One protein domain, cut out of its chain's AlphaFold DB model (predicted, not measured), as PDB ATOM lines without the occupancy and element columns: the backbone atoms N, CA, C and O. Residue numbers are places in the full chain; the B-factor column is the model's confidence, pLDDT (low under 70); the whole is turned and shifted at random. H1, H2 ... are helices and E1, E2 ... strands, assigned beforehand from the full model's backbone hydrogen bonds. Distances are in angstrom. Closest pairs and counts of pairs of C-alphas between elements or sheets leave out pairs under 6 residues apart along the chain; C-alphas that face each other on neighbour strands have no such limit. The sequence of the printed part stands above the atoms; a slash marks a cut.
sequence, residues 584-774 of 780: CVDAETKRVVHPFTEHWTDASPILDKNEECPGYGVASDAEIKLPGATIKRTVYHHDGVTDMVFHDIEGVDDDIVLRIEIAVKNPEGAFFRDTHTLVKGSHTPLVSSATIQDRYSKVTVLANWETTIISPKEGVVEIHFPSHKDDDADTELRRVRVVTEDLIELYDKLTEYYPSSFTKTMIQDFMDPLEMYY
ATOM      1  N   CYS A 584     270.674 216.202 397.752       89.00
ATOM      2  CA  CYS A 584     271.126 216.450 396.390       89.00
ATOM      3  C   CYS A 584     272.187 217.549 396.398       89.00
ATOM      4  O   CYS A 584     272.065 218.555 397.104       89.00
ATOM      5  N   VAL A 585     273.228 217.332 395.605       87.00
ATOM      6  CA  VAL A 585     274.394 218.192 395.445       87.00
ATOM      7  C   VAL A 585     274.508 218.537 393.963       87.00
ATOM      8  O   VAL A 585     274.361 217.680 393.094       87.00
ATOM      9  N   ASP A 586     274.740 219.805 393.655       85.19
ATOM     10  CA  ASP A 586     274.964 220.243 392.282       85.19
ATOM     11  C   ASP A 586     276.296 219.685 391.751       85.19
ATOM     12  O   ASP A 586     277.342 219.837 392.391       85.19
ATOM     13  N   ALA A 587     276.273 219.027 390.590       82.00
ATOM     14  CA  ALA A 587     277.409 218.260 390.090       82.00
ATOM     15  C   ALA A 587     278.613 219.134 389.700       82.00
ATOM     16  O   ALA A 587     279.741 218.636 389.709       82.00
ATOM     17  N   GLU A 588     278.393 220.412 389.383       81.69
ATOM     18  CA  GLU A 588     279.426 221.334 388.897       81.69
ATOM     19  C   GLU A 588     280.012 222.193 390.026       81.69
ATOM     20  O   GLU A 588     281.231 222.313 390.150       81.69
ATOM     21  N   THR A 589     279.164 222.756 390.892       81.38
ATOM     22  CA  THR A 589     279.572 223.629 392.010       81.38
ATOM     23  C   THR A 589     279.823 222.886 393.325       81.38
ATOM     24  O   THR A 589     280.385 223.476 394.251       81.38
ATOM     25  N   LYS A 590     279.403 221.615 393.428       85.19
ATOM     26  CA  LYS A 590     279.458 220.754 394.630       85.19
ATOM     27  C   LYS A 590     278.824 221.376 395.891       85.19
ATOM     28  O   LYS A 590     279.230 221.107 397.026       85.19
ATOM     29  N   ARG A 591     277.789 222.196 395.682       87.81
ATOM     30  CA  ARG A 591     276.928 222.812 396.709       87.81
ATOM     31  C   ARG A 591     275.688 221.960 396.959       87.81
ATOM     32  O   ARG A 591     275.167 221.357 396.025       87.81
ATOM     33  N   VAL A 592     275.183 221.938 398.191       90.19
ATOM     34  CA  VAL A 592     273.889 221.308 398.493       90.19
ATOM     35  C   VAL A 592     272.765 222.120 397.837       90.19
ATOM     36  O   VAL A 592     272.739 223.346 397.936       90.19
ATOM     37  N   VAL A 593     271.845 221.437 397.157       90.00
ATOM     38  CA  VAL A 593     270.633 222.029 396.553       90.00
ATOM     39  C   VAL A 593     269.339 221.465 397.146       90.00
ATOM     40  O   VAL A 593     268.253 221.973 396.869       90.00
ATOM     41  N   HIS A 594     269.444 220.413 397.962       89.88
ATOM     42  CA  HIS A 594     268.333 219.794 398.674       89.88
ATOM     43  C   HIS A 594     268.863 219.046 399.917       89.88
ATOM     44  O   HIS A 594     269.906 218.396 399.790       89.88
ATOM     45  N   PRO A 595     268.221 219.116 401.109       91.62
ATOM     46  CA  PRO A 595     266.905 219.707 401.425       91.62
ATOM     47  C   PRO A 595     266.871 221.246 401.523       91.62
ATOM     48  O   PRO A 595     265.820 221.838 401.765       91.62
ATOM     49  N   PHE A 596     268.012 221.905 401.335       93.12
ATOM     50  CA  PHE A 596     268.157 223.358 401.251       93.12
ATOM     51  C   PHE A 596     269.159 223.724 400.159       93.12
ATOM     52  O   PHE A 596     269.964 222.894 399.743       93.12
ATOM     53  N   THR A 597     269.156 224.989 399.761       91.69
ATOM     54  CA  THR A 597     270.120 225.554 398.824       91.69
ATOM     55  C   THR A 597     271.270 226.220 399.571       91.69
ATOM     56  O   THR A 597     271.059 227.049 400.459       91.69
ATOM     57  N   GLU A 598     272.496 225.864 399.211       91.62
ATOM     58  CA  GLU A 598     273.732 226.387 399.781       91.62
ATOM     59  C   GLU A 598     274.327 227.516 398.929       91.62
ATOM     60  O   GLU A 598     274.548 227.378 397.723       91.62
ATOM     61  N   HIS A 599     274.675 228.617 399.589       88.75
ATOM     62  CA  HIS A 599     275.337 229.768 398.993       88.75
ATOM     63  C   HIS A 599     276.509 230.236 399.864       88.75
ATOM     64  O   HIS A 599     276.491 230.105 401.086       88.75
ATOM     65  N   TRP A 600     277.500 230.844 399.218       86.94
ATOM     66  CA  TRP A 600     278.652 231.484 399.856       86.94
ATOM     67  C   TRP A 600     278.783 232.927 399.351       86.94
ATOM     68  O   TRP A 600     278.189 233.273 398.323       86.94
ATOM     69  N   THR A 601     279.530 233.762 400.074       72.44
ATOM     70  CA  THR A 601     279.695 235.205 399.820       72.44
ATOM     71  C   THR A 601     279.957 235.543 398.342       72.44
ATOM     72  O   THR A 601     280.808 234.944 397.690       72.44
ATOM     73  N   ASP A 602     279.155 236.478 397.814       54.59
ATOM     74  CA  ASP A 602     279.131 237.028 396.444       54.59
ATOM     75  C   ASP A 602     279.124 236.046 395.251       54.59
ATOM     76  O   ASP A 602     279.209 236.455 394.090       54.59
ATOM     77  N   ALA A 603     278.926 234.747 395.484       46.78
ATOM     78  CA  ALA A 603     278.979 233.742 394.429       46.78
ATOM     79  C   ALA A 603     277.604 233.434 393.799       46.78
ATOM     80  O   ALA A 603     276.944 232.498 394.249       46.78
ATOM     81  N   SER A 604     277.270 234.204 392.748       46.84
ATOM     82  CA  SER A 604     276.399 233.972 391.562       46.84
ATOM     83  C   SER A 604     275.217 232.971 391.604       46.84
ATOM     84  O   SER A 604     275.272 231.939 392.268       46.84
ATOM     85  N   PRO A 605     274.141 233.210 390.817       46.84
ATOM     86  CA  PRO A 605     273.012 232.282 390.727       46.84
ATOM     87  C   PRO A 605     273.434 230.882 390.263       46.84
ATOM     88  O   PRO A 605     274.358 230.726 389.466       46.84
ATOM     89  N   ILE A 606     272.699 229.881 390.747       50.56
ATOM     90  CA  ILE A 606     272.831 228.484 390.327       50.56
ATOM     91  C   ILE A 606     272.461 228.392 388.844       50.56
ATOM     92  O   ILE A 606     271.363 228.792 388.449       50.56
ATOM     93  N   LEU A 607     273.412 227.921 388.039       49.53
ATOM     94  CA  LEU A 607     273.224 227.615 386.620       49.53
ATOM     95  C   LEU A 607     272.519 226.252 386.467       49.53
ATOM     96  O   LEU A 607     272.139 225.641 387.463       49.53
ATOM     97  N   ASP A 608     272.237 225.831 385.232       50.00
ATOM     98  CA  ASP A 608     271.277 224.754 384.955       50.00
ATOM     99  C   ASP A 608     271.514 223.456 385.754       50.00
ATOM    100  O   ASP A 608     272.629 222.954 385.859       50.00
ATOM    101  N   LYS A 609     270.414 222.909 386.295       56.44
ATOM    102  CA  LYS A 609     270.351 221.807 387.274       56.44
ATOM    103  C   LYS A 609     270.949 220.474 386.777       56.44
ATOM    104  O   LYS A 609     270.209 219.544 386.448       56.44
ATOM    105  N   ASN A 610     272.271 220.339 386.812       63.66
ATOM    106  CA  ASN A 610     272.970 219.052 386.771       63.66
ATOM    107  C   ASN A 610     273.049 218.470 388.196       63.66
ATOM    108  O   ASN A 610     274.085 218.512 388.851       63.66
ATOM    109  N   GLU A 611     271.930 217.955 388.711       74.00
ATOM    110  CA  GLU A 611     271.829 217.489 390.102       74.00
ATOM    111  C   GLU A 611     272.301 216.038 390.280       74.00
ATOM    112  O   GLU A 611     271.685 215.095 389.778       74.00
ATOM    113  N   GLU A 612     273.350 215.842 391.079       75.19
ATOM    114  CA  GLU A 612     273.704 214.542 391.646       75.19
ATOM    115  C   GLU A 612     272.931 214.369 392.963       75.19
ATOM    116  O   GLU A 612     273.180 215.060 393.948       75.19
ATOM    117  N   CYS A 613     271.979 213.438 393.011       79.62
ATOM    118  CA  CYS A 613     271.285 213.070 394.248       79.62
ATOM    119  C   CYS A 613     271.871 211.766 394.817       79.62
ATOM    120  O   CYS A 613     271.323 210.701 394.523       79.62
ATOM    121  N   PRO A 614     272.966 211.812 395.610       64.19
ATOM    122  CA  PRO A 614     273.571 210.613 396.198       64.19
ATOM    123  C   PRO A 614     272.629 209.896 397.179       64.19
ATOM    124  O   PRO A 614     272.756 208.690 397.371       64.19
ATOM    125  N   GLY A 615     271.644 210.608 397.739       64.75
ATOM    126  CA  GLY A 615     270.616 210.045 398.613       64.75
ATOM    127  C   GLY A 615     270.957 210.136 400.100       64.75
ATOM    128  O   GLY A 615     271.793 210.928 400.521       64.75
ATOM    129  N   TYR A 616     270.242 209.358 400.907       61.00
ATOM    130  CA  TYR A 616     270.478 209.236 402.349       61.00
ATOM    131  C   TYR A 616     271.691 208.326 402.613       61.00
ATOM    132  O   TYR A 616     271.966 207.426 401.823       61.00
ATOM    133  N   GLY A 617     272.419 208.557 403.709       58.44
ATOM    134  CA  GLY A 617     273.557 207.744 404.165       58.44
ATOM    135  C   GLY A 617     274.860 207.961 403.384       58.44
ATOM    136  O   GLY A 617     275.944 207.806 403.939       58.44
ATOM    137  N   VAL A 618     274.775 208.383 402.121       64.31
ATOM    138  CA  VAL A 618     275.936 208.574 401.244       64.31
ATOM    139  C   VAL A 618     276.647 209.900 401.532       64.31
ATOM    140  O   VAL A 618     276.047 210.974 401.495       64.31
ATOM    141  N   ALA A 619     277.954 209.812 401.777       65.56
ATOM    142  CA  ALA A 619     278.844 210.957 401.934       65.56
ATOM    143  C   ALA A 619     279.140 211.645 400.585       65.56
ATOM    144  O   ALA A 619     279.335 210.983 399.566       65.56
ATOM    145  N   SER A 620     279.228 212.975 400.588       76.69
ATOM    146  CA  SER A 620     279.643 213.779 399.434       76.69
ATOM    147  C   SER A 620     280.849 214.646 399.797       76.69
ATOM    148  O   SER A 620     280.710 215.673 400.463       76.69
ATOM    149  N   ASP A 621     282.040 214.210 399.380       80.44
ATOM    150  CA  ASP A 621     283.284 214.975 399.505       80.44
ATOM    151  C   ASP A 621     283.363 216.072 398.435       80.44
ATOM    152  O   ASP A 621     283.111 215.827 397.252       80.44
ATOM    153  N   ALA A 622     283.740 217.287 398.839       83.38
ATOM    154  CA  ALA A 622     283.778 218.455 397.965       83.38
ATOM    155  C   ALA A 622     284.965 219.386 398.262       83.38
ATOM    156  O   ALA A 622     285.209 219.758 399.410       83.38
ATOM    157  N   GLU A 623     285.637 219.834 397.197       86.75
ATOM    158  CA  GLU A 623     286.540 220.992 397.194       86.75
ATOM    159  C   GLU A 623     285.837 222.148 396.462       86.75
ATOM    160  O   GLU A 623     285.836 222.214 395.231       86.75
ATOM    161  N   ILE A 624     285.190 223.042 397.214       85.19
ATOM    162  CA  ILE A 624     284.463 224.198 396.672       85.19
ATOM    163  C   ILE A 624     285.438 225.359 396.502       85.19
ATOM    164  O   ILE A 624     286.090 225.781 397.458       85.19
ATOM    165  N   LYS A 625     285.501 225.912 395.288       82.75
ATOM    166  CA  LYS A 625     286.357 227.057 394.955       82.75
ATOM    167  C   LYS A 625     285.526 228.325 394.873       82.75
ATOM    168  O   LYS A 625     284.558 228.400 394.118       82.75
ATOM    169  N   LEU A 626     285.913 229.310 395.671       79.50
ATOM    170  CA  LEU A 626     285.329 230.642 395.733       79.50
ATOM    171  C   LEU A 626     286.366 231.665 395.231       79.50
ATOM    172  O   LEU A 626     287.548 231.336 395.084       79.50
ATOM    173  N   PRO A 627     285.973 232.918 394.959       75.75
ATOM    174  CA  PRO A 627     286.937 234.002 394.812       75.75
ATOM    175  C   PRO A 627     287.760 234.138 396.106       75.75
ATOM    176  O   PRO A 627     287.197 234.337 397.178       75.75
ATOM    177  N   GLY A 628     289.083 233.980 396.017       75.50
ATOM    178  CA  GLY A 628     290.000 233.985 397.169       75.50
ATOM    179  C   GLY A 628     290.094 232.642 397.906       75.50
ATOM    180  O   GLY A 628     291.186 232.090 398.014       75.50
ATOM    181  N   ALA A 629     288.962 232.094 398.359       80.69
ATOM    182  CA  ALA A 629     288.934 230.947 399.272       80.69
ATOM    183  C   ALA A 629     288.738 229.569 398.599       80.69
ATOM    184  O   ALA A 629     288.060 229.438 397.577       80.69
ATOM    185  N   THR A 630     289.266 228.506 399.218       84.12
ATOM    186  CA  THR A 630     288.992 227.098 398.862       84.12
ATOM    187  C   THR A 630     288.562 226.306 400.094       84.12
ATOM    188  O   THR A 630     289.293 226.234 401.078       84.12
ATOM    189  N   ILE A 631     287.382 225.689 400.035       86.00
ATOM    190  CA  ILE A 631     286.750 224.972 401.151       86.00
ATOM    191  C   ILE A 631     286.772 223.473 400.856       86.00
ATOM    192  O   ILE A 631     286.188 223.042 399.861       86.00
ATOM    193  N   LYS A 632     287.382 222.668 401.732       86.62
ATOM    194  CA  LYS A 632     287.342 221.199 401.659       86.62
ATOM    195  C   LYS A 632     286.437 220.669 402.759       86.62
ATOM    196  O   LYS A 632     286.643 220.955 403.940       86.62
ATOM    197  N   ARG A 633     285.427 219.894 402.378       88.69
ATOM    198  CA  ARG A 633     284.406 219.389 403.300       88.69
ATOM    199  C   ARG A 633     283.836 218.046 402.859       88.69
ATOM    200  O   ARG A 633     283.929 217.699 401.684       88.69
ATOM    201  N   THR A 634     283.145 217.381 403.775       85.00
ATOM    202  CA  THR A 634     282.199 216.303 403.457       85.00
ATOM    203  C   THR A 634     280.794 216.717 403.884       85.00
ATOM    204  O   THR A 634     280.622 217.372 404.914       85.00
ATOM    205  N   VAL A 635     279.781 216.341 403.101       87.12
ATOM    206  CA  VAL A 635     278.365 216.456 403.473       87.12
ATOM    207  C   VAL A 635     277.769 215.066 403.670       87.12
ATOM    208  O   VAL A 635     277.990 214.179 402.850       87.12
ATOM    209  N   TYR A 636     276.981 214.899 404.728       84.06
ATOM    210  CA  TYR A 636     276.235 213.684 405.053       84.06
ATOM    211  C   TYR A 636     274.759 214.031 405.267       84.06
ATOM    212  O   TYR A 636     274.438 215.126 405.734       84.06
ATOM    213  N   HIS A 637     273.853 213.095 404.989       85.44
ATOM    214  CA  HIS A 637     272.435 213.238 405.322       85.44
ATOM    215  C   HIS A 637     271.894 211.936 405.900       85.44
ATOM    216  O   HIS A 637     271.953 210.893 405.249       85.44
ATOM    217  N   HIS A 638     271.391 211.998 407.127       84.38
ATOM    218  CA  HIS A 638     270.896 210.850 407.877       84.38
ATOM    219  C   HIS A 638     269.894 211.312 408.941       84.38
ATOM    220  O   HIS A 638     269.940 212.464 409.345       84.38
ATOM    221  N   ASP A 639     268.990 210.450 409.400       82.25
ATOM    222  CA  ASP A 639     268.097 210.666 410.549       82.25
ATOM    223  C   ASP A 639     267.329 212.011 410.548       82.25
ATOM    224  O   ASP A 639     267.002 212.551 411.601       82.25
ATOM    225  N   GLY A 640     267.044 212.586 409.371       87.31
ATOM    226  CA  GLY A 640     266.419 213.908 409.221       87.31
ATOM    227  C   GLY A 640     267.338 215.118 409.426       87.31
ATOM    228  O   GLY A 640     266.863 216.261 409.431       87.31
ATOM    229  N   VAL A 641     268.644 214.900 409.576       90.81
ATOM    230  CA  VAL A 641     269.684 215.927 409.670       90.81
ATOM    231  C   VAL A 641     270.595 215.921 408.440       90.81
ATOM    232  O   VAL A 641     270.809 214.901 407.789       90.81
ATOM    233  N   THR A 642     271.156 217.085 408.121       92.06
ATOM    234  CA  THR A 642     272.245 217.229 407.144       92.06
ATOM    235  C   THR A 642     273.463 217.782 407.864       92.06
ATOM    236  O   THR A 642     273.386 218.863 408.446       92.06
ATOM    237  N   ASP A 643     274.571 217.057 407.842       89.94
ATOM    238  CA  ASP A 643     275.829 217.440 408.479       89.94
ATOM    239  C   ASP A 643     276.840 217.892 407.420       89.94
ATOM    240  O   ASP A 643     277.083 217.186 406.444       89.94
ATOM    241  N   MET A 644     277.448 219.059 407.624       90.12
ATOM    242  CA  MET A 644     278.600 219.554 406.872       90.12
ATOM    243  C   MET A 644     279.827 219.544 407.781       90.12
ATOM    244  O   MET A 644     279.831 220.178 408.837       90.12
ATOM    245  N   VAL A 645     280.876 218.852 407.355       86.19
ATOM    246  CA  VAL A 645     282.128 218.680 408.097       86.19
ATOM    247  C   VAL A 645     283.247 219.374 407.329       86.19
ATOM    248  O   VAL A 645     283.564 218.960 406.218       86.19
ATOM    249  N   PHE A 646     283.818 220.441 407.889       83.62
ATOM    250  CA  PHE A 646     284.805 221.300 407.231       83.62
ATOM    251  C   PHE A 646     286.223 220.897 407.642       83.62
ATOM    252  O   PHE A 646     286.660 221.170 408.759       83.62
ATOM    253  N   HIS A 647     286.935 220.241 406.725       79.50
ATOM    254  CA  HIS A 647     288.282 219.702 406.950       79.50
ATOM    255  C   HIS A 647     289.378 220.751 406.785       79.50
ATOM    256  O   HIS A 647     290.434 220.632 407.404       79.50
ATOM    257  N   ASP A 648     289.151 221.721 405.897       77.38
ATOM    258  CA  ASP A 648     290.135 222.722 405.486       77.38
ATOM    259  C   ASP A 648     289.432 223.943 404.870       77.38
ATOM    260  O   ASP A 648     288.436 223.789 404.152       77.38
ATOM    261  N   ILE A 649     289.949 225.142 405.128       78.75
ATOM    262  CA  ILE A 649     289.436 226.408 404.585       78.75
ATOM    263  C   ILE A 649     290.640 227.306 404.255       78.75
ATOM    264  O   ILE A 649     291.110 228.087 405.078       78.75
ATOM    265  N   GLU A 650     291.162 227.181 403.035       78.56
ATOM    266  CA  GLU A 650     292.328 227.937 402.564       78.56
ATOM    267  C   GLU A 650     291.931 229.313 401.994       78.56
ATOM    268  O   GLU A 650     290.863 229.458 401.399       78.56
ATOM    269  N   GLY A 651     292.824 230.307 402.088       69.06
ATOM    270  CA  GLY A 651     292.719 231.578 401.344       69.06
ATOM    271  C   GLY A 651     291.727 232.615 401.893       69.06
ATOM    272  O   GLY A 651     291.314 233.513 401.162       69.06
ATOM    273  N   VAL A 652     291.319 232.496 403.160       68.94
ATOM    274  CA  VAL A 652     290.333 233.385 403.800       68.94
ATOM    275  C   VAL A 652     291.016 234.583 404.467       68.94
ATOM    276  O   VAL A 652     291.322 234.564 405.661       68.94
ATOM    277  N   ASP A 653     291.236 235.638 403.678       65.62
ATOM    278  CA  ASP A 653     291.732 236.932 404.169       65.62
ATOM    279  C   ASP A 653     290.670 237.707 404.973       65.62
ATOM    280  O   ASP A 653     291.033 238.425 405.898       65.62
ATOM    281  N   ASP A 654     289.376 237.550 404.669       72.12
ATOM    282  CA  ASP A 654     288.236 238.221 405.318       72.12
ATOM    283  C   ASP A 654     287.070 237.242 405.552       72.12
ATOM    284  O   ASP A 654     286.983 236.207 404.896       72.12
ATOM    285  N   ASP A 655     286.183 237.552 406.503       76.56
ATOM    286  CA  ASP A 655     285.118 236.653 406.975       76.56
ATOM    287  C   ASP A 655     284.199 236.144 405.845       76.56
ATOM    288  O   ASP A 655     283.596 236.928 405.105       76.56
ATOM    289  N   ILE A 656     284.014 234.820 405.761       84.44
ATOM    290  CA  ILE A 656     283.081 234.194 404.810       84.44
ATOM    291  C   ILE A 656     281.766 233.816 405.496       84.44
ATOM    292  O   ILE A 656     281.726 233.469 406.678       84.44
ATOM    293  N   VAL A 657     280.666 233.866 404.741       87.44
ATOM    294  CA  VAL A 657     279.327 233.523 405.241       87.44
ATOM    295  C   VAL A 657     278.760 232.363 404.436       87.44
ATOM    296  O   VAL A 657     278.609 232.461 403.218       87.44
ATOM    297  N   LEU A 658     278.404 231.289 405.138       91.81
ATOM    298  CA  LEU A 658     277.575 230.208 404.617       91.81
ATOM    299  C   LEU A 658     276.111 230.628 404.754       91.81
ATOM    300  O   LEU A 658     275.600 230.758 405.867       91.81
ATOM    301  N   ARG A 659     275.430 230.824 403.627       92.25
ATOM    302  CA  ARG A 659     273.991 231.087 403.567       92.25
ATOM    303  C   ARG A 659     273.253 229.817 403.151       92.25
ATOM    304  O   ARG A 659     273.566 229.203 402.135       92.25
ATOM    305  N   ILE A 660     272.235 229.469 403.925       93.25
ATOM    306  CA  ILE A 660     271.335 228.338 403.720       93.25
ATOM    307  C   ILE A 660     269.947 228.904 403.416       93.25
ATOM    308  O   ILE A 660     269.384 229.617 404.246       93.25
ATOM    309  N   GLU A 661     269.394 228.596 402.243       92.31
ATOM    310  CA  GLU A 661     268.034 228.973 401.843       92.31
ATOM    311  C   GLU A 661     267.147 227.721 401.749       92.31
ATOM    312  O   GLU A 661     267.396 226.821 400.952       92.31
ATOM    313  N   ILE A 662     266.125 227.644 402.602       92.12
ATOM    314  CA  ILE A 662     265.263 226.476 402.816       92.12
ATOM    315  C   ILE A 662     263.784 226.885 402.759       92.12
ATOM    316  O   ILE A 662     263.423 228.019 403.066       92.12
ATOM    317  N   ALA A 663     262.903 225.962 402.369       90.50
ATOM    318  CA  ALA A 663     261.506 226.245 402.015       90.50
ATOM    319  C   ALA A 663     260.551 226.592 403.190       90.50
ATOM    320  O   ALA A 663     259.336 226.457 403.043       90.50
ATOM    321  N   VAL A 664     261.074 227.061 404.330       88.50
ATOM    322  CA  VAL A 664     260.299 227.457 405.521       88.50
ATOM    323  C   VAL A 664     259.665 228.835 405.313       88.50
ATOM    324  O   VAL A 664     260.376 229.835 405.185       88.50
ATOM    325  N   LYS A 665     258.330 228.909 405.320       83.75
ATOM    326  CA  LYS A 665     257.560 230.139 405.058       83.75
ATOM    327  C   LYS A 665     256.952 230.708 406.330       83.75
ATOM    328  O   LYS A 665     255.902 230.263 406.785       83.75
ATOM    329  N   ASN A 666     257.626 231.696 406.904       69.75
ATOM    330  CA  ASN A 666     257.484 232.165 408.277       69.75
ATOM    331  C   ASN A 666     256.868 233.584 408.370       69.75
ATOM    332  O   ASN A 666     257.561 234.537 408.741       69.75
ATOM    333  N   PRO A 667     255.559 233.760 408.092       58.84
ATOM    334  CA  PRO A 667     254.900 235.068 408.094       58.84
ATOM    335  C   PRO A 667     254.708 235.676 409.497       58.84
ATOM    336  O   PRO A 667     254.218 236.797 409.608       58.84
ATOM    337  N   GLU A 668     255.058 234.958 410.573       57.44
ATOM    338  CA  GLU A 668     254.944 235.436 411.961       57.44
ATOM    339  C   GLU A 668     256.299 235.690 412.659       57.44
ATOM    340  O   GLU A 668     256.326 235.980 413.861       57.44
ATOM    341  N   GLY A 669     257.423 235.612 411.935       59.06
ATOM    342  CA  GLY A 669     258.744 236.022 412.432       59.06
ATOM    343  C   GLY A 669     259.347 235.115 413.510       59.06
ATOM    344  O   GLY A 669     259.991 235.600 414.437       59.06
ATOM    345  N   ALA A 670     259.117 233.806 413.428       66.31
ATOM    346  CA  ALA A 670     259.671 232.799 414.328       66.31
ATOM    347  C   ALA A 670     261.166 232.518 414.037       66.31
ATOM    348  O   ALA A 670     261.485 231.549 413.348       66.31
ATOM    349  N   PHE A 671     262.069 233.372 414.528       79.69
ATOM    350  CA  PHE A 671     263.524 233.158 414.533       79.69
ATOM    351  C   PHE A 671     264.066 233.207 415.966       79.69
ATOM    352  O   PHE A 671     263.789 234.155 416.703       79.69
ATOM    353  N   PHE A 672     264.871 232.213 416.344       81.00
ATOM    354  CA  PHE A 672     265.461 232.100 417.682       81.00
ATOM    355  C   PHE A 672     266.933 231.747 417.573       81.00
ATOM    356  O   PHE A 672     267.282 230.776 416.906       81.00
ATOM    357  N   ARG A 673     267.785 232.504 418.261       80.62
ATOM    358  CA  ARG A 673     269.175 232.112 418.502       80.62
ATOM    359  C   ARG A 673     269.236 231.119 419.666       80.62
ATOM    360  O   ARG A 673     268.334 231.068 420.499       80.62
ATOM    361  N   ASP A 674     270.319 230.356 419.719       80.81
ATOM    362  CA  ASP A 674     270.818 229.663 420.914       80.81
ATOM    363  C   ASP A 674     269.881 228.601 421.508       80.81
ATOM    364  O   ASP A 674     270.014 228.197 422.660       80.81
ATOM    365  N   THR A 675     268.966 228.086 420.690       82.12
ATOM    366  CA  THR A 675     268.024 226.999 420.995       82.12
ATOM    367  C   THR A 675     268.653 225.723 421.565       82.12
ATOM    368  O   THR A 675     267.962 224.970 422.252       82.12
ATOM    369  N   HIS A 676     269.954 225.493 421.355       84.25
ATOM    370  CA  HIS A 676     270.701 224.405 421.990       84.25
ATOM    371  C   HIS A 676     270.792 224.547 423.522       84.25
ATOM    372  O   HIS A 676     270.811 223.538 424.217       84.25
ATOM    373  N   THR A 677     270.767 225.771 424.069       82.12
ATOM    374  CA  THR A 677     270.824 226.039 425.525       82.12
ATOM    375  C   THR A 677     269.631 225.471 426.301       82.12
ATOM    376  O   THR A 677     269.681 225.329 427.521       82.12
ATOM    377  N   LEU A 678     268.552 225.116 425.595       81.38
ATOM    378  CA  LEU A 678     267.356 224.477 426.148       81.38
ATOM    379  C   LEU A 678     267.494 222.946 426.266       81.38
ATOM    380  O   LEU A 678     266.574 222.285 426.750       81.38
ATOM    381  N   VAL A 679     268.626 222.384 425.831       81.75
ATOM    382  CA  VAL A 679     268.963 220.956 425.868       81.75
ATOM    383  C   VAL A 679     270.141 220.743 426.821       81.75
ATOM    384  O   VAL A 679     271.049 221.565 426.911       81.75
ATOM    385  N   LYS A 680     270.129 219.633 427.564       76.06
ATOM    386  CA  LYS A 680     271.240 219.251 428.444       76.06
ATOM    387  C   LYS A 680     272.186 218.316 427.695       76.06
ATOM    388  O   LYS A 680     271.813 217.175 427.443       76.06
ATOM    389  N   GLY A 681     273.392 218.785 427.392       66.88
ATOM    390  CA  GLY A 681     274.520 217.917 427.045       66.88
ATOM    391  C   GLY A 681     275.290 217.468 428.291       66.88
ATOM    392  O   GLY A 681     275.232 218.117 429.340       66.88
ATOM    393  N   SER A 682     276.032 216.371 428.169       63.25
ATOM    394  CA  SER A 682     277.148 216.044 429.070       63.25
ATOM    395  C   SER A 682     278.392 216.879 428.738       63.25
ATOM    396  O   SER A 682     279.195 217.199 429.619       63.25
ATOM    397  N   HIS A 683     278.504 217.321 427.485       62.66
ATOM    398  CA  HIS A 683     279.469 218.304 427.023       62.66
ATOM    399  C   HIS A 683     278.902 219.728 427.051       62.66
ATOM    400  O   HIS A 683     277.710 219.972 426.868       62.66
ATOM    401  N   THR A 684     279.814 220.689 427.183       53.41
ATOM    402  CA  THR A 684     279.610 222.092 426.805       53.41
ATOM    403  C   THR A 684     280.659 222.460 425.756       53.41
ATOM    404  O   THR A 684     281.681 223.051 426.110       53.41
ATOM    405  N   PRO A 685     280.465 222.068 424.479       57.12
ATOM    406  CA  PRO A 685     281.180 222.696 423.377       57.12
ATOM    407  C   PRO A 685     280.718 224.155 423.264       57.12
ATOM    408  O   PRO A 685     279.650 224.514 423.771       57.12
ATOM    409  N   LEU A 686     281.475 224.986 422.551       70.06
ATOM    410  CA  LEU A 686     281.015 226.317 422.150       70.06
ATOM    411  C   LEU A 686     279.986 226.184 421.018       70.06
ATOM    412  O   LEU A 686     280.253 226.538 419.878       70.06
ATOM    413  N   VAL A 687     278.812 225.622 421.310       81.62
ATOM    414  CA  VAL A 687     277.758 225.472 420.304       81.62
ATOM    415  C   VAL A 687     277.115 226.826 420.030       81.62
ATOM    416  O   VAL A 687     276.675 227.532 420.936       81.62
ATOM    417  N   SER A 688     277.001 227.157 418.752       86.06
ATOM    418  CA  SER A 688     276.131 228.222 418.265       86.06
ATOM    419  C   SER A 688     274.928 227.578 417.597       86.06
ATOM    420  O   SER A 688     275.062 226.561 416.915       86.06
ATOM    421  N   SER A 689     273.732 228.132 417.779       90.12
ATOM    422  CA  SER A 689     272.556 227.617 417.079       90.12
ATOM    423  C   SER A 689     271.600 228.716 416.671       90.12
ATOM    424  O   SER A 689     271.559 229.786 417.279       90.12
ATOM    425  N   ALA A 690     270.788 228.428 415.662       89.19
ATOM    426  CA  ALA A 690     269.571 229.173 415.426       89.19
ATOM    427  C   ALA A 690     268.478 228.277 414.848       89.19
ATOM    428  O   ALA A 690     268.748 227.243 414.241       89.19
ATOM    429  N   THR A 691     267.232 228.692 415.019       89.88
ATOM    430  CA  THR A 691     266.061 227.936 414.591       89.88
ATOM    431  C   THR A 691     265.075 228.857 413.888       89.88
ATOM    432  O   THR A 691     264.740 229.922 414.410       89.88
ATOM    433  N   ILE A 692     264.583 228.413 412.732       89.06
ATOM    434  CA  ILE A 692     263.432 228.992 412.033       89.06
ATOM    435  C   ILE A 692     262.296 227.968 411.966       89.06
ATOM    436  O   ILE A 692     262.521 226.758 411.988       89.06
ATOM    437  N   GLN A 693     261.061 228.455 411.928       88.00
ATOM    438  CA  GLN A 693     259.858 227.630 411.989       88.00
ATOM    439  C   GLN A 693     258.740 228.264 411.153       88.00
ATOM    440  O   GLN A 693     258.632 229.488 411.105       88.00
ATOM    441  N   ASP A 694     257.875 227.443 410.562       86.12
ATOM    442  CA  ASP A 694     256.566 227.872 410.072       86.12
ATOM    443  C   ASP A 694     255.406 227.095 410.730       86.12
ATOM    444  O   ASP A 694     255.485 226.705 411.898       86.12
ATOM    445  N   ARG A 695     254.275 226.947 410.031       81.38
ATOM    446  CA  ARG A 695     253.116 226.189 410.516       81.38
ATOM    447  C   ARG A 695     253.374 224.676 410.546       81.38
ATOM    448  O   ARG A 695     252.789 223.991 411.381       81.38
ATOM    449  N   TYR A 696     254.201 224.181 409.632       86.25
ATOM    450  CA  TYR A 696     254.374 222.766 409.330       86.25
ATOM    451  C   TYR A 696     255.785 222.282 409.632       86.25
ATOM    452  O   TYR A 696     255.921 221.268 410.306       86.25
ATOM    453  N   SER A 697     256.818 223.013 409.206       90.44
ATOM    454  CA  SER A 697     258.210 222.586 409.369       90.44
ATOM    455  C   SER A 697     258.994 223.454 410.349       90.44
ATOM    456  O   SER A 697     258.736 224.647 410.541       90.44
ATOM    457  N   LYS A 698     260.005 222.836 410.963       91.19
ATOM    458  CA  LYS A 698     260.992 223.478 411.829       91.19
ATOM    459  C   LYS A 698     262.391 223.074 411.385       91.19
ATOM    460  O   LYS A 698     262.659 221.910 411.096       91.19
ATOM    461  N   VAL A 699     263.280 224.059 411.325       93.88
ATOM    462  CA  VAL A 699     264.666 223.887 410.894       93.88
ATOM    463  C   VAL A 699     265.577 224.468 411.958       93.88
ATOM    464  O   VAL A 699     265.481 225.654 412.278       93.88
ATOM    465  N   THR A 700     266.460 223.638 412.511       94.38
ATOM    466  CA  THR A 700     267.450 224.061 413.511       94.38
ATOM    467  C   THR A 700     268.852 223.865 412.961       94.38
ATOM    468  O   THR A 700     269.249 222.752 412.632       94.38
ATOM    469  N   VAL A 701     269.596 224.961 412.880       95.75
ATOM    470  CA  VAL A 701     270.996 225.007 412.476       95.75
ATOM    471  C   VAL A 701     271.868 225.029 413.729       95.75
ATOM    472  O   VAL A 701     271.610 225.802 414.653       95.75
ATOM    473  N   LEU A 702     272.897 224.189 413.753       93.56
ATOM    474  CA  LEU A 702     273.903 224.075 414.810       93.56
ATOM    475  C   LEU A 702     275.293 224.271 414.197       93.56
ATOM    476  O   LEU A 702     275.542 223.797 413.091       93.56
ATOM    477  N   ALA A 703     276.198 224.912 414.926       90.50
ATOM    478  CA  ALA A 703     277.628 224.987 414.643       90.50
ATOM    479  C   ALA A 703     278.391 224.652 415.933       90.50
ATOM    480  O   ALA A 703     277.964 225.067 417.009       90.50
ATOM    481  N   ASN A 704     279.490 223.897 415.863       84.62
ATOM    482  CA  ASN A 704     280.235 223.464 417.060       84.62
ATOM    483  C   ASN A 704     281.294 224.469 417.563       84.62
ATOM    484  O   ASN A 704     282.046 224.131 418.476       84.62
ATOM    485  N   TRP A 705     281.342 225.680 416.996       81.31
ATOM    486  CA  TRP A 705     282.198 226.784 417.445       81.31
ATOM    487  C   TRP A 705     281.381 228.052 417.742       81.31
ATOM    488  O   TRP A 705     280.255 228.209 417.254       81.31
ATOM    489  N   GLU A 706     281.942 228.970 418.540       79.75
ATOM    490  CA  GLU A 706     281.298 230.253 418.850       79.75
ATOM    491  C   GLU A 706     281.255 231.131 417.590       79.75
ATOM    492  O   GLU A 706     282.287 231.497 417.027       79.75
ATOM    493  N   THR A 707     280.049 231.437 417.114       81.44
ATOM    494  CA  THR A 707     279.824 232.248 415.920       81.44
ATOM    495  C   THR A 707     278.432 232.875 415.891       81.44
ATOM    496  O   THR A 707     277.493 232.455 416.568       81.44
ATOM    497  N   THR A 708     278.290 233.894 415.051       82.81
ATOM    498  CA  THR A 708     277.004 234.498 414.725       82.81
ATOM    499  C   THR A 708     276.240 233.602 413.751       82.81
ATOM    500  O   THR A 708     276.701 233.342 412.639       82.81
ATOM    501  N   ILE A 709     275.042 233.175 414.161       88.50
ATOM    502  CA  ILE A 709     274.031 232.578 413.281       88.50
ATOM    503  C   ILE A 709     272.798 233.495 413.276       88.50
ATOM    504  O   ILE A 709     272.276 233.862 414.337       88.50
ATOM    505  N   ILE A 710     272.345 233.911 412.091       83.50
ATOM    506  CA  ILE A 710     271.241 234.873 411.908       83.50
ATOM    507  C   ILE A 710     270.254 234.435 410.829       83.50
ATOM    508  O   ILE A 710     270.597 233.671 409.937       83.50
ATOM    509  N   SER A 711     269.027 234.955 410.890       85.81
ATOM    510  CA  SER A 711     268.074 234.913 409.779       85.81
ATOM    511  C   SER A 711     267.837 236.346 409.279       85.81
ATOM    512  O   SER A 711     267.197 237.134 409.985       85.81
ATOM    513  N   PRO A 712     268.392 236.730 408.111       81.75
ATOM    514  CA  PRO A 712     268.225 238.073 407.544       81.75
ATOM    515  C   PRO A 712     266.895 238.234 406.789       81.75
ATOM    516  O   PRO A 712     266.420 239.350 406.599       81.75
ATOM    517  N   LYS A 713     266.300 237.125 406.330       80.69
ATOM    518  CA  LYS A 713     265.007 237.067 405.640       80.69
ATOM    519  C   LYS A 713     264.330 235.717 405.870       80.69
ATOM    520  O   LYS A 713     264.981 234.738 406.232       80.69
ATOM    521  N   GLU A 714     263.027 235.676 405.605       82.94
ATOM    522  CA  GLU A 714     262.222 234.452 405.564       82.94
ATOM    523  C   GLU A 714     262.911 233.342 404.743       82.94
ATOM    524  O   GLU A 714     263.500 233.606 403.691       82.94
ATOM    525  N   GLY A 715     262.869 232.106 405.253       86.94
ATOM    526  CA  GLY A 715     263.499 230.937 404.634       86.94
ATOM    527  C   GLY A 715     265.032 230.894 404.669       86.94
ATOM    528  O   GLY A 715     265.600 229.924 404.182       86.94
ATOM    529  N   VAL A 716     265.732 231.893 405.226       88.44
ATOM    530  CA  VAL A 716     267.207 231.952 405.178       88.44
ATOM    531  C   VAL A 716     267.853 231.945 406.555       88.44
ATOM    532  O   VAL A 716     267.416 232.654 407.463       88.44
ATOM    533  N   VAL A 717     268.948 231.193 406.671       91.12
ATOM    534  CA  VAL A 717     269.896 231.234 407.788       91.12
ATOM    535  C   VAL A 717     271.299 231.523 407.249       91.12
ATOM    536  O   VAL A 717     271.701 230.978 406.226       91.12
ATOM    537  N   GLU A 718     272.051 232.376 407.934       91.12
ATOM    538  CA  GLU A 718     273.447 232.706 407.644       91.12
ATOM    539  C   GLU A 718     274.326 232.338 408.839       91.12
ATOM    540  O   GLU A 718     273.971 232.622 409.985       91.12
ATOM    541  N   ILE A 719     275.462 231.699 408.561       91.81
ATOM    542  CA  ILE A 719     276.454 231.227 409.532       91.81
ATOM    543  C   ILE A 719     277.784 231.892 409.186       91.81
ATOM    544  O   ILE A 719     278.290 231.731 408.072       91.81
ATOM    545  N   HIS A 720     278.356 232.627 410.133       87.06
ATOM    546  CA  HIS A 720     279.623 233.322 409.928       87.06
ATOM    547  C   HIS A 720     280.826 232.402 410.196       87.06
ATOM    548  O   HIS A 720     280.831 231.605 411.139       87.06
ATOM    549  N   PHE A 721     281.872 232.541 409.387       84.38
ATOM    550  CA  PHE A 721     283.182 231.932 409.596       84.38
ATOM    551  C   PHE A 721     284.199 233.078 409.720       84.38
ATOM    552  O   PHE A 721     284.497 233.717 408.707       84.38
ATOM    553  N   PRO A 722     284.714 233.370 410.930       75.12
ATOM    554  CA  PRO A 722     285.668 234.458 411.118       75.12
ATOM    555  C   PRO A 722     286.995 234.155 410.414       75.12
ATOM    556  O   PRO A 722     287.439 233.001 410.380       75.12
ATOM    557  N   SER A 723     287.617 235.204 409.873       69.94
ATOM    558  CA  SER A 723     288.950 235.176 409.267       69.94
ATOM    559  C   SER A 723     290.045 234.834 410.292       69.94
ATOM    560  O   SER A 723     289.935 235.157 411.476       69.94
ATOM    561  N   HIS A 724     291.111 234.156 409.846       62.22
ATOM    562  CA  HIS A 724     292.168 233.582 410.703       62.22
ATOM    563  C   HIS A 724     293.160 234.648 411.226       62.22
ATOM    564  O   HIS A 724     294.351 234.602 410.927       62.22
ATOM    565  N   LYS A 725     292.670 235.656 411.962       49.84
ATOM    566  CA  LYS A 725     293.472 236.802 412.442       49.84
ATOM    567  C   LYS A 725     293.862 236.740 413.929       49.84
ATOM    568  O   LYS A 725     294.748 237.492 414.322       49.84
ATOM    569  N   ASP A 726     293.282 235.821 414.705       42.81
ATOM    570  CA  ASP A 726     293.685 235.493 416.082       42.81
ATOM    571  C   ASP A 726     293.875 233.963 416.219       42.81
ATOM    572  O   ASP A 726     292.906 233.203 416.286       42.81
ATOM    573  N   ASP A 727     295.135 233.510 416.224       48.34
ATOM    574  CA  ASP A 727     295.532 232.099 416.376       48.34
ATOM    575  C   ASP A 727     295.476 231.644 417.850       48.34
ATOM    576  O   ASP A 727     296.146 232.227 418.699       48.34
ATOM    577  N   ASP A 728     294.728 230.565 418.122       43.44
ATOM    578  CA  ASP A 728     294.986 229.575 419.203       43.44
ATOM    579  C   ASP A 728     293.943 228.428 419.173       43.44
ATOM    580  O   ASP A 728     294.211 227.305 419.594       43.44
ATOM    581  N   ALA A 729     292.748 228.674 418.617       46.19
ATOM    582  CA  ALA A 729     291.670 227.680 418.477       46.19
ATOM    583  C   ALA A 729     291.803 226.751 417.242       46.19
ATOM    584  O   ALA A 729     290.893 225.978 416.939       46.19
ATOM    585  N   ASP A 730     292.921 226.826 416.515       47.28
ATOM    586  CA  ASP A 730     293.118 226.326 415.141       47.28
ATOM    587  C   ASP A 730     293.339 224.794 415.039       47.28
ATOM    588  O   ASP A 730     294.194 224.312 414.296       47.28
ATOM    589  N   THR A 731     292.616 223.998 415.839       50.72
ATOM    590  CA  THR A 731     292.781 222.527 415.892       50.72
ATOM    591  C   THR A 731     291.492 221.707 416.018       50.72
ATOM    592  O   THR A 731     291.558 220.488 415.874       50.72
ATOM    593  N   GLU A 732     290.324 222.320 416.248       55.81
ATOM    594  CA  GLU A 732     289.041 221.598 416.283       55.81
ATOM    595  C   GLU A 732     288.305 221.677 414.935       55.81
ATOM    596  O   GLU A 732     288.159 222.739 414.328       55.81
ATOM    597  N   LEU A 733     287.828 220.521 414.468       68.94
ATOM    598  CA  LEU A 733     287.053 220.356 413.238       68.94
ATOM    599  C   LEU A 733     285.762 221.187 413.288       68.94
ATOM    600  O   LEU A 733     284.887 220.912 414.112       68.94
ATOM    601  N   ARG A 734     285.585 222.146 412.370       81.50
ATOM    602  CA  ARG A 734     284.318 222.889 412.256       81.50
ATOM    603  C   ARG A 734     283.242 222.000 411.622       81.50
ATOM    604  O   ARG A 734     283.443 221.408 410.563       81.50
ATOM    605  N   ARG A 735     282.074 221.929 412.257       86.50
ATOM    606  CA  ARG A 735     280.907 221.136 411.848       86.50
ATOM    607  C   ARG A 735     279.649 221.993 411.927       86.50
ATOM    608  O   ARG A 735     279.403 222.633 412.949       86.50
ATOM    609  N   VAL A 736     278.837 221.962 410.875       92.75
ATOM    610  CA  VAL A 736     277.485 222.541 410.843       92.75
ATOM    611  C   VAL A 736     276.473 221.414 410.692       92.75
ATOM    612  O   VAL A 736     276.633 220.577 409.811       92.75
ATOM    613  N   ARG A 737     275.401 221.417 411.489       94.00
ATOM    614  CA  ARG A 737     274.257 220.509 411.325       94.00
ATOM    615  C   ARG A 737     272.991 221.293 411.017       94.00
ATOM    616  O   ARG A 737     272.696 222.275 411.691       94.00
ATOM    617  N   VAL A 738     272.212 220.821 410.052       96.19
ATOM    618  CA  VAL A 738     270.876 221.322 409.713       96.19
ATOM    619  C   VAL A 738     269.858 220.229 410.022       96.19
ATOM    620  O   VAL A 738     269.743 219.251 409.289       96.19
ATOM    621  N   VAL A 739     269.133 220.381 411.125       95.44
ATOM    622  CA  VAL A 739     268.026 219.503 411.523       95.44
ATOM    623  C   VAL A 739     266.764 219.922 410.775       95.44
ATOM    624  O   VAL A 739     266.413 221.101 410.813       95.44
ATOM    625  N   THR A 740     266.071 218.974 410.140       94.12
ATOM    626  CA  THR A 740     264.794 219.203 409.440       94.12
ATOM    627  C   THR A 740     263.690 218.320 410.023       94.12
ATOM    628  O   THR A 740     263.815 217.094 410.076       94.12
ATOM    629  N   GLU A 741     262.599 218.928 410.485       93.75
ATOM    630  CA  GLU A 741     261.465 218.212 411.078       93.75
ATOM    631  C   GLU A 741     260.118 218.856 410.751       93.75
ATOM    632  O   GLU A 741     260.047 220.043 410.420       93.75
ATOM    633  N   ASP A 742     259.052 218.088 410.961       91.75
ATOM    634  CA  ASP A 742     257.680 218.581 410.976       91.75
ATOM    635  C   ASP A 742     257.096 218.702 412.399       91.75
ATOM    636  O   ASP A 742     257.427 217.984 413.354       91.75
ATOM    637  N   LEU A 743     256.161 219.638 412.541       82.81
ATOM    638  CA  LEU A 743     255.469 219.975 413.776       82.81
ATOM    639  C   LEU A 743     254.045 219.415 413.817       82.81
ATOM    640  O   LEU A 743     253.438 219.070 412.810       82.81
ATOM    641  N   ILE A 744     253.494 219.344 415.033       71.12
ATOM    642  CA  ILE A 744     252.093 218.978 415.264       71.12
ATOM    643  C   ILE A 744     251.309 220.254 415.570       71.12
ATOM    644  O   ILE A 744     251.602 220.932 416.555       71.12
ATOM    645  N   GLU A 745     250.272 220.531 414.772       64.69
ATOM    646  CA  GLU A 745     249.451 221.755 414.852       64.69
ATOM    647  C   GLU A 745     248.713 221.967 416.193       64.69
ATOM    648  O   GLU A 745     248.219 223.061 416.455       64.69
ATOM    649  N   LEU A 746     248.615 220.936 417.043       58.53
ATOM    650  CA  LEU A 746     247.975 221.014 418.366       58.53
ATOM    651  C   LEU A 746     248.657 221.986 419.329       58.53
ATOM    652  O   LEU A 746     248.012 222.532 420.231       58.53
ATOM    653  N   TYR A 747     249.979 222.094 419.231       60.75
ATOM    654  CA  TYR A 747     250.766 222.776 420.242       60.75
ATOM    655  C   TYR A 747     250.699 224.295 420.052       60.75
ATOM    656  O   TYR A 747     250.476 224.811 418.960       60.75
ATOM    657  N   ASP A 748     250.857 225.022 421.157       59.25
ATOM    658  CA  ASP A 748     250.764 226.485 421.196       59.25
ATOM    659  C   ASP A 748     251.724 227.154 420.182       59.25
ATOM    660  O   ASP A 748     252.752 226.575 419.820       59.25
ATOM    661  N   LYS A 749     251.472 228.418 419.807       61.78
ATOM    662  CA  LYS A 749     252.443 229.251 419.062       61.78
ATOM    663  C   LYS A 749     253.818 229.225 419.721       61.78
ATOM    664  O   LYS A 749     254.836 229.231 419.046       61.78
ATOM    665  N   LEU A 750     253.826 229.085 421.049       68.06
ATOM    666  CA  LEU A 750     255.013 228.911 421.875       68.06
ATOM    667  C   LEU A 750     255.868 227.670 421.537       68.06
ATOM    668  O   LEU A 750     256.932 227.533 422.130       68.06
ATOM    669  N   THR A 751     255.453 226.787 420.617       72.12
ATOM    670  CA  THR A 751     256.351 225.812 419.963       72.12
ATOM    671  C   THR A 751     257.587 226.483 419.395       72.12
ATOM    672  O   THR A 751     258.662 225.899 419.464       72.12
ATOM    673  N   GLU A 752     257.450 227.713 418.893       72.50
ATOM    674  CA  GLU A 752     258.525 228.485 418.279       72.50
ATOM    675  C   GLU A 752     259.781 228.547 419.178       72.50
ATOM    676  O   GLU A 752     260.845 228.090 418.754       72.50
ATOM    677  N   TYR A 753     259.626 228.902 420.461       75.88
ATOM    678  CA  TYR A 753     260.720 229.061 421.437       75.88
ATOM    679  C   TYR A 753     261.352 227.762 421.970       75.88
ATOM    680  O   TYR A 753     262.295 227.855 422.749       75.88
ATOM    681  N   TYR A 754     260.844 226.566 421.643       83.06
ATOM    682  CA  TYR A 754     261.337 225.308 422.229       83.06
ATOM    683  C   TYR A 754     261.711 224.266 421.162       83.06
ATOM    684  O   TYR A 754     260.999 224.132 420.160       83.06
ATOM    685  N   PRO A 755     262.793 223.487 421.362       87.69
ATOM    686  CA  PRO A 755     263.070 222.322 420.530       87.69
ATOM    687  C   PRO A 755     261.992 221.251 420.748       87.69
ATOM    688  O   PRO A 755     261.494 221.065 421.864       87.69
ATOM    689  N   SER A 756     261.632 220.538 419.681       89.62
ATOM    690  CA  SER A 756     260.778 219.355 419.780       89.62
ATOM    691  C   SER A 756     261.509 218.196 420.469       89.62
ATOM    692  O   SER A 756     262.722 218.243 420.667       89.62
ATOM    693  N   SER A 757     260.790 217.117 420.771       89.81
ATOM    694  CA  SER A 757     261.375 215.863 421.258       89.81
ATOM    695  C   SER A 757     262.442 215.286 420.315       89.81
ATOM    696  O   SER A 757     263.474 214.828 420.788       89.81
ATOM    697  N   PHE A 758     262.241 215.382 418.996       91.94
ATOM    698  CA  PHE A 758     263.212 214.967 417.979       91.94
ATOM    699  C   PHE A 758     264.420 215.916 417.934       91.94
ATOM    700  O   PHE A 758     265.562 215.479 418.065       91.94
ATOM    701  N   THR A 759     264.182 217.228 417.840       91.88
ATOM    702  CA  THR A 759     265.259 218.231 417.786       91.88
ATOM    703  C   THR A 759     266.099 218.253 419.070       91.88
ATOM    704  O   THR A 759     267.304 218.475 418.986       91.88
ATOM    705  N   LYS A 760     265.535 217.943 420.249       90.38
ATOM    706  CA  LYS A 760     266.315 217.710 421.485       90.38
ATOM    707  C   LYS A 760     267.341 216.592 421.296       90.38
ATOM    708  O   LYS A 760     268.511 216.807 421.595       90.38
ATOM    709  N   THR A 761     266.923 215.444 420.759       89.62
ATOM    710  CA  THR A 761     267.814 214.313 420.460       89.62
ATOM    711  C   THR A 761     268.878 214.701 419.432       89.62
ATOM    712  O   THR A 761     270.052 214.430 419.656       89.62
ATOM    713  N   MET A 762     268.517 215.411 418.354       90.81
ATOM    714  CA  MET A 762     269.483 215.841 417.325       90.81
ATOM    715  C   MET A 762     270.501 216.877 417.830       90.81
ATOM    716  O   MET A 762     271.647 216.884 417.374       90.81
ATOM    717  N   ILE A 763     270.098 217.745 418.767       89.56
ATOM    718  CA  ILE A 763     270.989 218.683 419.465       89.56
ATOM    719  C   ILE A 763     271.905 217.924 420.426       89.56
ATOM    720  O   ILE A 763     273.114 218.141 420.399       89.56
ATOM    721  N   GLN A 764     271.366 217.017 421.246       87.31
ATOM    722  CA  GLN A 764     272.191 216.241 422.170       87.31
ATOM    723  C   GLN A 764     273.164 215.320 421.417       87.31
ATOM    724  O   GLN A 764     274.301 215.199 421.841       87.31
ATOM    725  N   ASP A 765     272.787 214.741 420.274       86.88
ATOM    726  CA  ASP A 765     273.699 213.949 419.432       86.88
ATOM    727  C   ASP A 765     274.858 214.790 418.865       86.88
ATOM    728  O   ASP A 765     275.975 214.297 418.716       86.88
ATOM    729  N   PHE A 766     274.599 216.069 418.578       85.50
ATOM    730  CA  PHE A 766     275.599 217.023 418.103       85.50
ATOM    731  C   PHE A 766     276.523 217.524 419.226       85.50
ATOM    732  O   PHE A 766     277.705 217.757 418.983       85.50
ATOM    733  N   MET A 767     275.996 217.690 420.446       81.31
ATOM    734  CA  MET A 767     276.764 218.091 421.636       81.31
ATOM    735  C   MET A 767     277.581 216.937 422.228       81.31
ATOM    736  O   MET A 767     278.729 217.142 422.610       81.31
ATOM    737  N   ASP A 768     276.987 215.745 422.287       80.75
ATOM    738  CA  ASP A 768     277.526 214.517 422.867       80.75
ATOM    739  C   ASP A 768     277.714 213.459 421.750       80.75
ATOM    740  O   ASP A 768     276.928 212.505 421.682       80.75
ATOM    741  N   PRO A 769     278.688 213.610 420.826       81.50
ATOM    742  CA  PRO A 769     278.954 212.647 419.745       81.50
ATOM    743  C   PRO A 769     279.426 211.281 420.283       81.50
ATOM    744  O   PRO A 769     279.636 211.121 421.481       81.50
ATOM    745  N   LEU A 770     279.584 210.266 419.417       81.25
ATOM    746  CA  LEU A 770     280.371 209.090 419.823       81.25
ATOM    747  C   LEU A 770     281.837 209.501 419.974       81.25
ATOM    748  O   LEU A 770     282.392 210.151 419.091       81.25
ATOM    749  N   GLU A 771     282.458 209.079 421.068       83.44
ATOM    750  CA  GLU A 771     283.891 209.233 421.293       83.44
ATOM    751  C   GLU A 771     284.616 207.986 420.776       83.44
ATOM    752  O   GLU A 771     284.140 206.865 420.979       83.44
ATOM    753  N   MET A 772     285.761 208.173 420.117       82.12
ATOM    754  CA  MET A 772     286.547 207.090 419.527       82.12
ATOM    755  C   MET A 772     287.934 207.033 420.167       82.12
ATOM    756  O   MET A 772     288.657 208.026 420.219       82.12
ATOM    757  N   TYR A 773     288.297 205.847 420.629       86.06
ATOM    758  CA  TYR A 773     289.543 205.529 421.309       86.06
ATOM    759  C   TYR A 773     290.221 204.353 420.585       86.06
ATOM    760  O   TYR A 773     289.572 203.614 419.842       86.06
ATOM    761  N   TYR A 774     291.509 204.133 420.830       87.12
ATOM    762  CA  TYR A 774     292.214 202.913 420.434       87.12
ATOM    763  C   TYR A 774     292.907 202.270 421.630       87.12
ATOM    764  O   TYR A 774     293.216 202.942 422.617       87.12
TER     765      TYR A 774
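AT A GLANCE: This is residues 584 to 774 of the 780 residues of an uncharacterized protein of Fistulifera solaris (UniProt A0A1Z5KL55). A twisted wall of seven strands has a smaller three-stranded sheet partly face to face with it on one side, a sandwich, and helix H2 running along its other side over E12 and E10. The hairpin E1 and E2 sits near E3 and E4, and the last strand, E13, reaches away from the body. The printed part has 191 residues with two named helices and thirteen named strands, in the order E1 E2 E3 E4 E5 E6 E7 E8 H1 E9 E10 E11 E12 H2 E13. The sheets, E4 E5 E6 E12 E10 E9 E8 and E3 E7 E11, are antiparallel; the class is mostly strand, with under half of the residues in named elements. The whole is compact, with a radius of gyration of the C-alphas of 16.5 A and spans of 48 by 44 by 32 A.

HOW THE PARTS SIT: E4, residues 620 to 625, E5, residues 630 to 638, and E6, residues 641 to 650, form a meander, each strand the antiparallel neighbour of the one before; within hydrogen-bond range are N 622 and O 633, 2.9 A, and N 636 and O 643, 2.9 A. E6 bends by 56 degrees at residue 647. Next come E12, residues 734 to 742, with N 644 and O 736 at 2.8 A; E10, residues 697 to 703, with N 702 and O 737 at 2.8 A; E9, residues 688 to 693, with N 701 and O 690 at 2.8 A; and edge strand E8, residues 671 to 673, with N 691 and O 672 at 2.8 A. H2, residues 757 to 767, is on this sheet, two layers, at a height of 9.5 A, and runs along the strands; the closest C-alphas of H2 and E12 are Thr 759 and Val 739, 7.0 A. In H2, 6 of 7 O i to N i+4 pairs are within range. H1, residues 675 to 678, too short for such a pair, only grazes the sheet. E3, residues 597 to 600, E7, residues 656 to 661, and E11, residues 716 to 721, form the second sheet, with N 599 and O 659 at 2.8 A and N 660 and O 717 at 2.8 A; the sandwich's best planes are 16 degrees apart. E1, residues 584 to 586, and E2, residues 592 to 594, are a hairpin, with N 584 and O 594 at 3.1 A. E13, residues 771 to 774, pairs with no named strand.

IN THESE COORDINATES: E12 is 27.0 A long, E6 26.6 A, E5 25.9 A and H2 15.6 A. C-alpha 584 is at (271.126, 216.450, 396.390) and C-alpha 774 at (292.214, 202.913, 420.434).

THE WHOLE: The C-alphas farthest apart, Pro 667 and Tyr 774, are 50.8 A apart. The printed part has no cut. The links E3 to E4, E10 to E11, E11 to E12 and E12 to H2 are long. Confidence is under 70 at 45 residues, among them 602 to 610 and 723 to 733.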